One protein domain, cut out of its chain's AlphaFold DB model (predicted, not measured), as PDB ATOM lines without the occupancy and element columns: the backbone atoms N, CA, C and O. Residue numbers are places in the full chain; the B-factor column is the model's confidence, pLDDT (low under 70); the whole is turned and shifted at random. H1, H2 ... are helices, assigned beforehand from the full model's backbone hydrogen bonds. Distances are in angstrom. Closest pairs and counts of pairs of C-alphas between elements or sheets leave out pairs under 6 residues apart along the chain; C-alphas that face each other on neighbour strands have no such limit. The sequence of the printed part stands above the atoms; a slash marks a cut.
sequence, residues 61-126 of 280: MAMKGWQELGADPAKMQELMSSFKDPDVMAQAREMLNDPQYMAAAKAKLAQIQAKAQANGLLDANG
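This is residues 61 to 126 of the 280 residues of the protein "Hypothetical protein" of Haptolina brevifila (UniProt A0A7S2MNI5). Four helices are joined end to end in an open, angular horseshoe, with a corner at each link and an empty middle. The longest helix, H4, makes one long arm, H3 makes the base, H2 makes the other side, and H1 turns inward from the far end of H2 toward the opening. Residues 119 to 126, with no named element, fold back beside the last turns of H4. The printed part has 66 residues, with four named helices in the order H1, H2, H3, H4 and no named strand, and its class is all helix. It is loose, with a radius of gyration of the C-alphas of 15.4 A, and its C-alphas span 41 by 31 by 20 A.

H4, residues 99 to 118, touches no helix. H3, residues 86 to 97, is close to H4 but not clearly touching it; their closest C-alphas, those of Met 95 and Tyr 101, are 6.5 A apart. The lines of H3 and H4 are about perpendicular, at 76 degrees. H2, residues 73 to 82, is close to H3 but not clearly touching it, and the closest C-alphas, those of Ser 82 and Val 88, are 6.8 A apart. Their lines are about perpendicular, at 83 degrees. H1, residues 61 to 70, and H2 only just touch, and only at the corner by their link, with 3 pairs of C-alphas within 8 A; the closest, those of Leu 69 and Lys 75, are 6.0 A apart. H1 and H2 run opposite ways at a steep tilt of 64 degrees. H1 is apart from H3 and from H4, and H2 is apart from H4. In H1, H2, H3 and H4 every O i to N i+4 pair is within hydrogen-bond range.

H4 has 20 residues and measures 28.4 A from C-alpha 99 at (19.398, -36.034, -28.027) to C-alpha 118 at (8.979, -24.675, -4.119). H3 has 12 residues and measures 16.6 A from first to last C-alpha. H2 and H1 have 10 residues each and measure 14.3 A each. H1 begins with C-alpha 61 at (0.109, -28.169, -25.021).

The two C-alphas farthest apart, those of Asp 87 and Gly 120, are 41.2 A from each other. The C-alphas of Met 61 and Gly 126, the first and last printed residues, are 26.1 A apart. The printed part has no cut, and the links H1 to H2, H2 to H3 and H3 to H4 are tight. Residues 106 to 112, which belong to H4, stand free, and so do residues 84 to 91, of which 86 to 91 belong to H3. The mean pLDDT of the printed part is 86.8, and no printed residue is under 70; H1 has a mean of 77.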
ATOM      1  N   MET A  61       1.215 -27.588 -24.258       77.38
ATOM      2  CA  MET A  61       0.109 -28.169 -25.021       77.38
ATOM      3  C   MET A  61      -0.019 -29.678 -24.775       77.38
ATOM      4  O   MET A  61      -1.130 -30.175 -24.589       77.38
ATOM      5  N   ALA A  62       1.099 -30.404 -24.713       72.69
ATOM      6  CA  ALA A  62       1.082 -31.832 -24.428       72.69
ATOM      7  C   ALA A  62       0.601 -32.143 -23.000       72.69
ATOM      8  O   ALA A  62      -0.192 -33.062 -22.814       72.69
ATOM      9  N   MET A  63       0.989 -31.350 -21.992       73.81
ATOM     10  CA  MET A  63       0.472 -31.502 -20.621       73.81
ATOM     11  C   MET A  63      -1.031 -31.241 -20.535       73.81
ATOM     12  O   MET A  63      -1.743 -31.973 -19.846       73.81
ATOM     13  N   LYS A  64      -1.535 -30.242 -21.266       77.50
ATOM     14  CA  LYS A  64      -2.977 -29.997 -21.359       77.50
ATOM     15  C   LYS A  64      -3.702 -31.164 -22.036       77.50
ATOM     16  O   LYS A  64      -4.723 -31.618 -21.527       77.50
ATOM     17  N   GLY A  65      -3.134 -31.704 -23.117       78.25
ATOM     18  CA  GLY A  65      -3.640 -32.908 -23.779       78.25
ATOM     19  C   GLY A  65      -3.700 -34.114 -22.839       78.25
ATOM     20  O   GLY A  65      -4.689 -34.840 -22.840       78.25
ATOM     21  N   TRP A  66      -2.702 -34.285 -21.967       76.62
ATOM     22  CA  TRP A  66      -2.711 -35.317 -20.924       76.62
ATOM     23  C   TRP A  66      -3.797 -35.116 -19.874       76.62
ATOM     24  O   TRP A  66      -4.426 -36.086 -19.451       76.62
ATOM     25  N   GLN A  67      -4.046 -33.875 -19.464       77.31
ATOM     26  CA  GLN A  67      -5.104 -33.570 -18.508       77.31
ATOM     27  C   GLN A  67      -6.496 -33.844 -19.101       77.31
ATOM     28  O   GLN A  67      -7.364 -34.385 -18.419       77.31
ATOM     29  N   GLU A  68      -6.689 -33.542 -20.387       78.19
ATOM     30  CA  GLU A  68      -7.913 -33.872 -21.130       78.19
ATOM     31  C   GLU A  68      -8.059 -35.385 -21.375       78.19
ATOM     32  O   GLU A  68      -9.165 -35.914 -21.283       78.19
ATOM     33  N   LEU A  69      -6.956 -36.095 -21.639       81.81
ATOM     34  CA  LEU A  69      -6.922 -37.558 -21.773       81.81
ATOM     35  C   LEU A  69      -7.269 -38.268 -20.461       81.81
ATOM     36  O   LEU A  69      -8.009 -39.246 -20.479       81.81
ATOM     37  N   GLY A  70      -6.772 -37.774 -19.325       73.12
ATOM     38  CA  GLY A  70      -7.062 -38.344 -18.006       73.12
ATOM     39  C   GLY A  70      -8.518 -38.166 -17.565       73.12
ATOM     40  O   GLY A  70      -9.014 -38.944 -16.754       73.12
ATOM     41  N   ALA A  71      -9.221 -37.175 -18.118       83.62
ATOM     42  CA  ALA A  71     -10.639 -36.952 -17.853       83.62
ATOM     43  C   ALA A  71     -11.567 -37.895 -18.648       83.62
ATOM     44  O   ALA A  71     -12.746 -37.999 -18.310       83.62
ATOM     45  N   ASP A  72     -11.060 -38.578 -19.684       88.31
ATOM     46  CA  ASP A  72     -11.848 -39.441 -20.570       88.31
ATOM     47  C   ASP A  72     -11.284 -40.880 -20.618       88.31
ATOM     48  O   ASP A  72     -10.309 -41.160 -21.329       88.31
ATOM     49  N   PRO A  73     -11.910 -41.841 -19.910       75.69
ATOM     50  CA  PRO A  73     -11.424 -43.216 -19.859       75.69
ATOM     51  C   PRO A  73     -11.454 -43.923 -21.223       75.69
ATOM     52  O   PRO A  73     -10.678 -44.859 -21.432       75.69
ATOM     53  N   ALA A  74     -12.306 -43.495 -22.165       86.06
ATOM     54  CA  ALA A  74     -12.358 -44.083 -23.503       86.06
ATOM     55  C   ALA A  74     -11.133 -43.675 -24.333       86.06
ATOM     56  O   ALA A  74     -10.497 -44.526 -24.957       86.06
ATOM     57  N   LYS A  75     -10.728 -42.402 -24.263       86.81
ATOM     58  CA  LYS A  75      -9.500 -41.939 -24.927       86.81
ATOM     59  C   LYS A  75      -8.247 -42.550 -24.312       86.81
ATOM     60  O   LYS A  75      -7.285 -42.822 -25.024       86.81
ATOM     61  N   MET A  76      -8.253 -42.830 -23.008       83.56
ATOM     62  CA  MET A  76      -7.136 -43.530 -22.369       83.56
ATOM     63  C   MET A  76      -7.014 -44.987 -22.851       83.56
ATOM     64  O   MET A  76      -5.904 -45.486 -23.031       83.56
ATOM     65  N   GLN A  77      -8.136 -45.665 -23.129       83.81
ATOM     66  CA  GLN A  77      -8.130 -46.991 -23.764       83.81
ATOM     67  C   GLN A  77      -7.649 -46.946 -25.219       83.81
ATOM     68  O   GLN A  77      -6.927 -47.849 -25.652       83.81
ATOM     69  N   GLU A  78      -8.020 -45.904 -25.963       87.12
ATOM     70  CA  GLU A  78      -7.537 -45.664 -27.325       87.12
ATOM     71  C   GLU A  78      -6.019 -45.430 -27.339       87.12
ATOM     72  O   GLU A  78      -5.299 -46.102 -28.075       87.12
ATOM     73  N   LEU A  79      -5.514 -44.588 -26.432       85.56
ATOM     74  CA  LEU A  79      -4.082 -44.360 -26.222       85.56
ATOM     75  C   LEU A  79      -3.345 -45.661 -25.848       85.56
ATOM     76  O   LEU A  79      -2.313 -45.995 -26.418       85.56
ATOM     77  N   MET A  80      -3.888 -46.457 -24.923       86.00
ATOM     78  CA  MET A  80      -3.296 -47.754 -24.552       86.00
ATOM     79  C   MET A  80      -3.298 -48.761 -25.708       86.00
ATOM     80  O   MET A  80      -2.455 -49.660 -25.757       86.00
ATOM     81  N   SER A  81      -4.238 -48.620 -26.642       89.38
ATOM     82  CA  SER A  81      -4.287 -49.431 -27.855       89.38
ATOM     83  C   SER A  81      -3.288 -48.945 -28.904       89.38
ATOM     84  O   SER A  81      -2.686 -49.787 -29.565       89.38
ATOM     85  N   SER A  82      -3.027 -47.637 -29.003       90.81
ATOM     86  CA  SER A  82      -2.012 -47.103 -29.919       90.81
ATOM     87  C   SER A  82      -0.589 -47.525 -29.530       90.81
ATOM     88  O   SER A  82       0.222 -47.780 -30.411       90.81
ATOM     89  N   PHE A  83      -0.293 -47.757 -28.244       87.31
ATOM     90  CA  PHE A  83       0.993 -48.354 -27.824       87.31
ATOM     91  C   PHE A  83       1.192 -49.815 -28.249       87.31
ATOM     92  O   PHE A  83       2.310 -50.328 -28.174       87.31
ATOM     93  N   LYS A  84       0.129 -50.518 -28.657       90.62
ATOM     94  CA  LYS A  84       0.249 -51.877 -29.209       90.62
ATOM     95  C   LYS A  84       0.635 -51.860 -30.684       90.62
ATOM     96  O   LYS A  84       1.026 -52.904 -31.204       90.62
ATOM     97  N   ASP A  85       0.522 -50.708 -31.340       94.25
ATOM     98  CA  ASP A  85       0.943 -50.538 -32.718       94.25
ATOM     99  C   ASP A  85       2.489 -50.549 -32.791       94.25
ATOM    100  O   ASP A  85       3.151 -49.744 -32.120       94.25
ATOM    101  N   PRO A  86       3.094 -51.477 -33.557       91.19
ATOM    102  CA  PRO A  86       4.545 -51.567 -33.684       91.19
ATOM    103  C   PRO A  86       5.177 -50.298 -34.267       91.19
ATOM    104  O   PRO A  86       6.310 -49.979 -33.895       91.19
ATOM    105  N   ASP A  87       4.461 -49.559 -35.119       93.75
ATOM    106  CA  ASP A  87       4.986 -48.354 -35.762       93.75
ATOM    107  C   ASP A  87       5.054 -47.189 -34.764       93.75
ATOM    108  O   ASP A  87       6.068 -46.490 -34.684       93.75
ATOM    109  N   VAL A  88       4.037 -47.046 -33.903       91.88
ATOM    110  CA  VAL A  88       4.034 -46.060 -32.803       91.88
ATOM    111  C   VAL A  88       5.188 -46.326 -31.836       91.88
ATOM    112  O   VAL A  88       5.889 -45.404 -31.415       91.88
ATOM    113  N   MET A  89       5.452 -47.595 -31.518       89.75
ATOM    114  CA  MET A  89       6.574 -47.984 -30.657       89.75
ATOM    115  C   MET A  89       7.938 -47.747 -31.316       89.75
ATOM    116  O   MET A  89       8.894 -47.378 -30.627       89.75
ATOM    117  N   ALA A  90       8.053 -47.956 -32.629       94.06
ATOM    118  CA  ALA A  90       9.270 -47.654 -33.375       94.06
ATOM    119  C   ALA A  90       9.566 -46.147 -33.357       94.06
ATOM    120  O   ALA A  90      10.686 -45.747 -33.037       94.06
ATOM    121  N   GLN A  91       8.548 -45.318 -33.584       91.38
ATOM    122  CA  GLN A  91       8.683 -43.865 -33.541       91.38
ATOM    123  C   GLN A  91       8.980 -43.343 -32.128       91.38
ATOM    124  O   GLN A  91       9.836 -42.477 -31.955       91.38
ATOM    125  N   ALA A  92       8.353 -43.911 -31.093       88.31
ATOM    126  CA  ALA A  92       8.673 -43.587 -29.703       88.31
ATOM    127  C   ALA A  92      10.142 -43.906 -29.362       88.31
ATOM    128  O   ALA A  92      10.800 -43.137 -28.660       88.31
ATOM    129  N   ARG A  93      10.691 -45.013 -29.888       92.12
ATOM    130  CA  ARG A  93      12.123 -45.342 -29.749       92.12
ATOM    131  C   ARG A  93      13.015 -44.356 -30.489       92.12
ATOM    132  O   ARG A  93      14.079 -44.027 -29.978       92.12
ATOM    133  N   GLU A  94      12.608 -43.899 -31.668       92.81
ATOM    134  CA  GLU A  94      13.349 -42.888 -32.421       92.81
ATOM    135  C   GLU A  94      13.404 -41.559 -31.657       92.81
ATOM    136  O   GLU A  94      14.491 -41.025 -31.455       92.81
ATOM    137  N   MET A  95      12.275 -41.099 -31.107       87.62
ATOM    138  CA  MET A  95      12.231 -39.900 -30.258       87.62
ATOM    139  C   MET A  95      13.075 -40.041 -28.986       87.62
ATOM    140  O   MET A  95      13.763 -39.103 -28.600       87.62
ATOM    141  N   LEU A  96      13.076 -41.214 -28.342       90.19
ATOM    142  CA  LEU A  96      13.931 -41.474 -27.174       90.19
ATOM    143  C   LEU A  96      15.430 -41.472 -27.510       90.19
ATOM    144  O   LEU A  96      16.251 -41.224 -26.627       90.19
ATOM    145  N   ASN A  97      15.789 -41.747 -28.765       94.31
ATOM    146  CA  ASN A  97      17.167 -41.674 -29.239       94.31
ATOM    147  C   ASN A  97      17.557 -40.268 -29.717       94.31
ATOM    148  O   ASN A  97      18.749 -40.022 -29.905       94.31
ATOM    149  N   ASP A  98      16.599 -39.353 -29.893       94.38
ATOM    150  CA  ASP A  98      16.879 -37.963 -30.242       94.38
ATOM    151  C   ASP A  98      17.486 -37.222 -29.027       94.38
ATOM    152  O   ASP A  98      16.819 -37.032 -27.997       94.38
ATOM    153  N   PRO A  99      18.749 -36.758 -29.115       92.50
ATOM    154  CA  PRO A  99      19.398 -36.034 -28.027       92.50
ATOM    155  C   PRO A  99      18.674 -34.742 -27.634       92.50
ATOM    156  O   PRO A  99      18.703 -34.359 -26.461       92.50
ATOM    157  N   GLN A 100      18.031 -34.058 -28.589       92.56
ATOM    158  CA  GLN A 100      17.301 -32.820 -28.314       92.56
ATOM    159  C   GLN A 100      16.038 -33.097 -27.503       92.56
ATOM    160  O   GLN A 100      15.753 -32.379 -26.541       92.56
ATOM    161  N   TYR A 101      15.327 -34.177 -27.832       89.50
ATOM    162  CA  TYR A 101      14.152 -34.602 -27.080       89.50
ATOM    163  C   TYR A 101      14.514 -34.960 -25.633       89.50
ATOM    164  O   TYR A 101      13.887 -34.464 -24.695       89.50
ATOM    165  N   MET A 102      15.583 -35.735 -25.426       91.12
ATOM    166  CA  MET A 102      16.044 -36.099 -24.080       91.12
ATOM    167  C   MET A 102      16.499 -34.884 -23.259       91.12
ATOM    168  O   MET A 102      16.246 -34.821 -22.052       91.12
ATOM    169  N   ALA A 103      17.131 -33.893 -23.895       92.88
ATOM    170  CA  ALA A 103      17.499 -32.643 -23.237       92.88
ATOM    171  C   ALA A 103      16.260 -31.844 -22.793       92.88
ATOM    172  O   ALA A 103      16.203 -31.391 -21.647       92.88
ATOM    173  N   ALA A 104      15.249 -31.723 -23.660       84.38
ATOM    174  CA  ALA A 104      13.995 -31.037 -23.348       84.38
ATOM    175  C   ALA A 104      13.200 -31.755 -22.243       84.38
ATOM    176  O   ALA A 104      12.750 -31.119 -21.286       84.38
ATOM    177  N   ALA A 105      13.095 -33.086 -22.316       81.69
ATOM    178  CA  ALA A 105      12.447 -33.903 -21.293       81.69
ATOM    179  C   ALA A 105      13.141 -33.752 -19.929       81.69
ATOM    180  O   ALA A 105      12.479 -33.540 -18.911       81.69
ATOM    181  N   LYS A 106      14.482 -33.769 -19.900       91.25
ATOM    182  CA  LYS A 106      15.266 -33.544 -18.676       91.25
ATOM    183  C   LYS A 106      15.058 -32.139 -18.106       91.25
ATOM    184  O   LYS A 106      14.927 -31.995 -16.892       91.25
ATOM    185  N   ALA A 107      15.003 -31.114 -18.957       91.25
ATOM    186  CA  ALA A 107      14.739 -29.741 -18.528       91.25
ATOM    187  C   ALA A 107      13.348 -29.603 -17.885       91.25
ATOM    188  O   ALA A 107      13.209 -28.978 -16.833       91.25
ATOM    189  N   LYS A 108      12.326 -30.243 -18.460       80.44
ATOM    190  CA  LYS A 108      10.968 -30.259 -17.894       80.44
ATOM    191  C   LYS A 108      10.883 -31.064 -16.600       80.44
ATOM    192  O   LYS A 108      10.245 -30.605 -15.656       80.44
ATOM    193  N   LEU A 109      11.584 -32.193 -16.498       82.12
ATOM    194  CA  LEU A 109      11.689 -32.944 -15.244       82.12
ATOM    195  C   LEU A 109      12.301 -32.080 -14.128       82.12
ATOM    196  O   LEU A 109      11.767 -32.031 -13.023       82.12
ATOM    197  N   ALA A 110      13.371 -31.338 -14.437       89.88
ATOM    198  CA  ALA A 110      13.989 -30.405 -13.497       89.88
ATOM    199  C   ALA A 110      13.032 -29.269 -13.096       89.88
ATOM    200  O   ALA A 110      12.986 -28.892 -11.926       89.88
ATOM    201  N   GLN A 111      12.222 -28.758 -14.030       88.31
ATOM    202  CA  GLN A 111      11.198 -27.750 -13.739       88.31
ATOM    203  C   GLN A 111      10.113 -28.289 -12.793       88.31
ATOM    204  O   GLN A 111       9.732 -27.603 -11.844       88.31
ATOM    205  N   ILE A 112       9.625 -29.512 -13.026       83.12
ATOM    206  CA  ILE A 112       8.634 -30.167 -12.159       83.12
ATOM    207  C   ILE A 112       9.221 -30.391 -10.765       83.12
ATOM    208  O   ILE A 112       8.573 -30.062  -9.774       83.12
ATOM    209  N   GLN A 113      10.460 -30.884 -10.684       87.50
ATOM    210  CA  GLN A 113      11.158 -31.085  -9.416       87.50
ATOM    211  C   GLN A 113      11.333 -29.764  -8.655       87.50
ATOM    212  O   GLN A 113      11.007 -29.700  -7.472       87.50
ATOM    213  N   ALA A 114      11.757 -28.693  -9.331       90.38
ATOM    214  CA  ALA A 114      11.895 -27.369  -8.727       90.38
ATOM    215  C   ALA A 114      10.549 -26.814  -8.236       90.38
ATOM    216  O   ALA A 114      10.470 -26.250  -7.146       90.38
ATOM    217  N   LYS A 115       9.466 -27.009  -9.001       87.75
ATOM    218  CA  LYS A 115       8.116 -26.590  -8.595       87.75
ATOM    219  C   LYS A 115       7.612 -27.391  -7.393       87.75
ATOM    220  O   LYS A 115       7.004 -26.822  -6.492       87.75
ATOM    221  N   ALA A 116       7.890 -28.690  -7.349       86.38
ATOM    222  CA  ALA A 116       7.559 -29.534  -6.208       86.38
ATOM    223  C   ALA A 116       8.354 -29.131  -4.951       86.38
ATOM    224  O   ALA A 116       7.767 -29.038  -3.876       86.38
ATOM    225  N   GLN A 117       9.642 -28.799  -5.086       92.44
ATOM    226  CA  GLN A 117      10.448 -28.236  -3.993       92.44
ATOM    227  C   GLN A 117       9.907 -26.881  -3.518       92.44
ATOM    228  O   GLN A 117       9.740 -26.673  -2.319       92.44
ATOM    229  N   ALA A 118       9.562 -25.979  -4.443       89.56
ATOM    230  CA  ALA A 118       8.979 -24.675  -4.119       89.56
ATOM    231  C   ALA A 118       7.639 -24.796  -3.373       89.56
ATOM    232  O   ALA A 118       7.336 -23.981  -2.506       89.56
ATOM    233  N   ASN A 119       6.867 -25.843  -3.670       88.44
ATOM    234  CA  ASN A 119       5.609 -26.154  -2.993       88.44
ATOM    235  C   ASN A 119       5.794 -26.946  -1.684       88.44
ATOM    236  O   ASN A 119       4.801 -27.342  -1.079       88.44
ATOM    237  N   GLY A 120       7.032 -27.218  -1.255       90.75
ATOM    238  CA  GLY A 120       7.310 -28.006  -0.050       90.75
ATOM    239  C   GLY A 120       6.874 -29.471  -0.153       90.75
ATOM    240  O   GLY A 120       6.625 -30.105   0.871       90.75
ATOM    241  N   LEU A 121       6.750 -30.001  -1.376       84.88
ATOM    242  CA  LEU A 121       6.455 -31.414  -1.637       84.88
ATOM    243  C   LEU A 121       7.721 -32.270  -1.683       84.88
ATOM    244  O   LEU A 121       7.637 -33.468  -1.442       84.88
ATOM    245  N   LEU A 122       8.869 -31.673  -2.013       91.06
ATOM    246  CA  LEU A 122      10.176 -32.324  -2.019       91.06
ATOM    247  C   LEU A 122      11.167 -31.520  -1.163       91.06
ATOM    248  O   LEU A 122      11.139 -30.288  -1.175       91.06
ATOM    249  N   ASP A 123      12.080 -32.204  -0.480       91.00
ATOM    250  CA  ASP A 123      13.217 -31.596   0.204       91.00
ATOM    251  C   ASP A 123      14.318 -31.186  -0.790       91.00
ATOM    252  O   ASP A 123      14.243 -31.392  -2.010       91.00
ATOM    253  N   ALA A 124      15.396 -30.618  -0.247       89.38
ATOM    254  CA  ALA A 124      16.583 -30.231  -1.000       89.38
ATOM    255  C   ALA A 124      17.266 -31.407  -1.730       89.38
ATOM    256  O   ALA A 124      17.960 -31.181  -2.721       89.38
ATOM    257  N   ASN A 125      17.045 -32.650  -1.289       89.88
ATOM    258  CA  ASN A 125      17.575 -33.864  -1.910       89.88
ATOM    259  C   ASN A 125      16.611 -34.462  -2.953       89.88
ATOM    260  O   ASN A 125      16.920 -35.489  -3.556       89.88
ATOM    261  N   GLY A 126      15.452 -33.834  -3.180       83.69
ATOM    262  CA  GLY A 126      14.411 -34.353  -4.064       83.69
ATOM    263  C   GLY A 126      13.624 -35.515  -3.457       83.69
ATOM    264  O   GLY A 126      12.961 -36.239  -4.196       83.69
TER     265      GLY A 126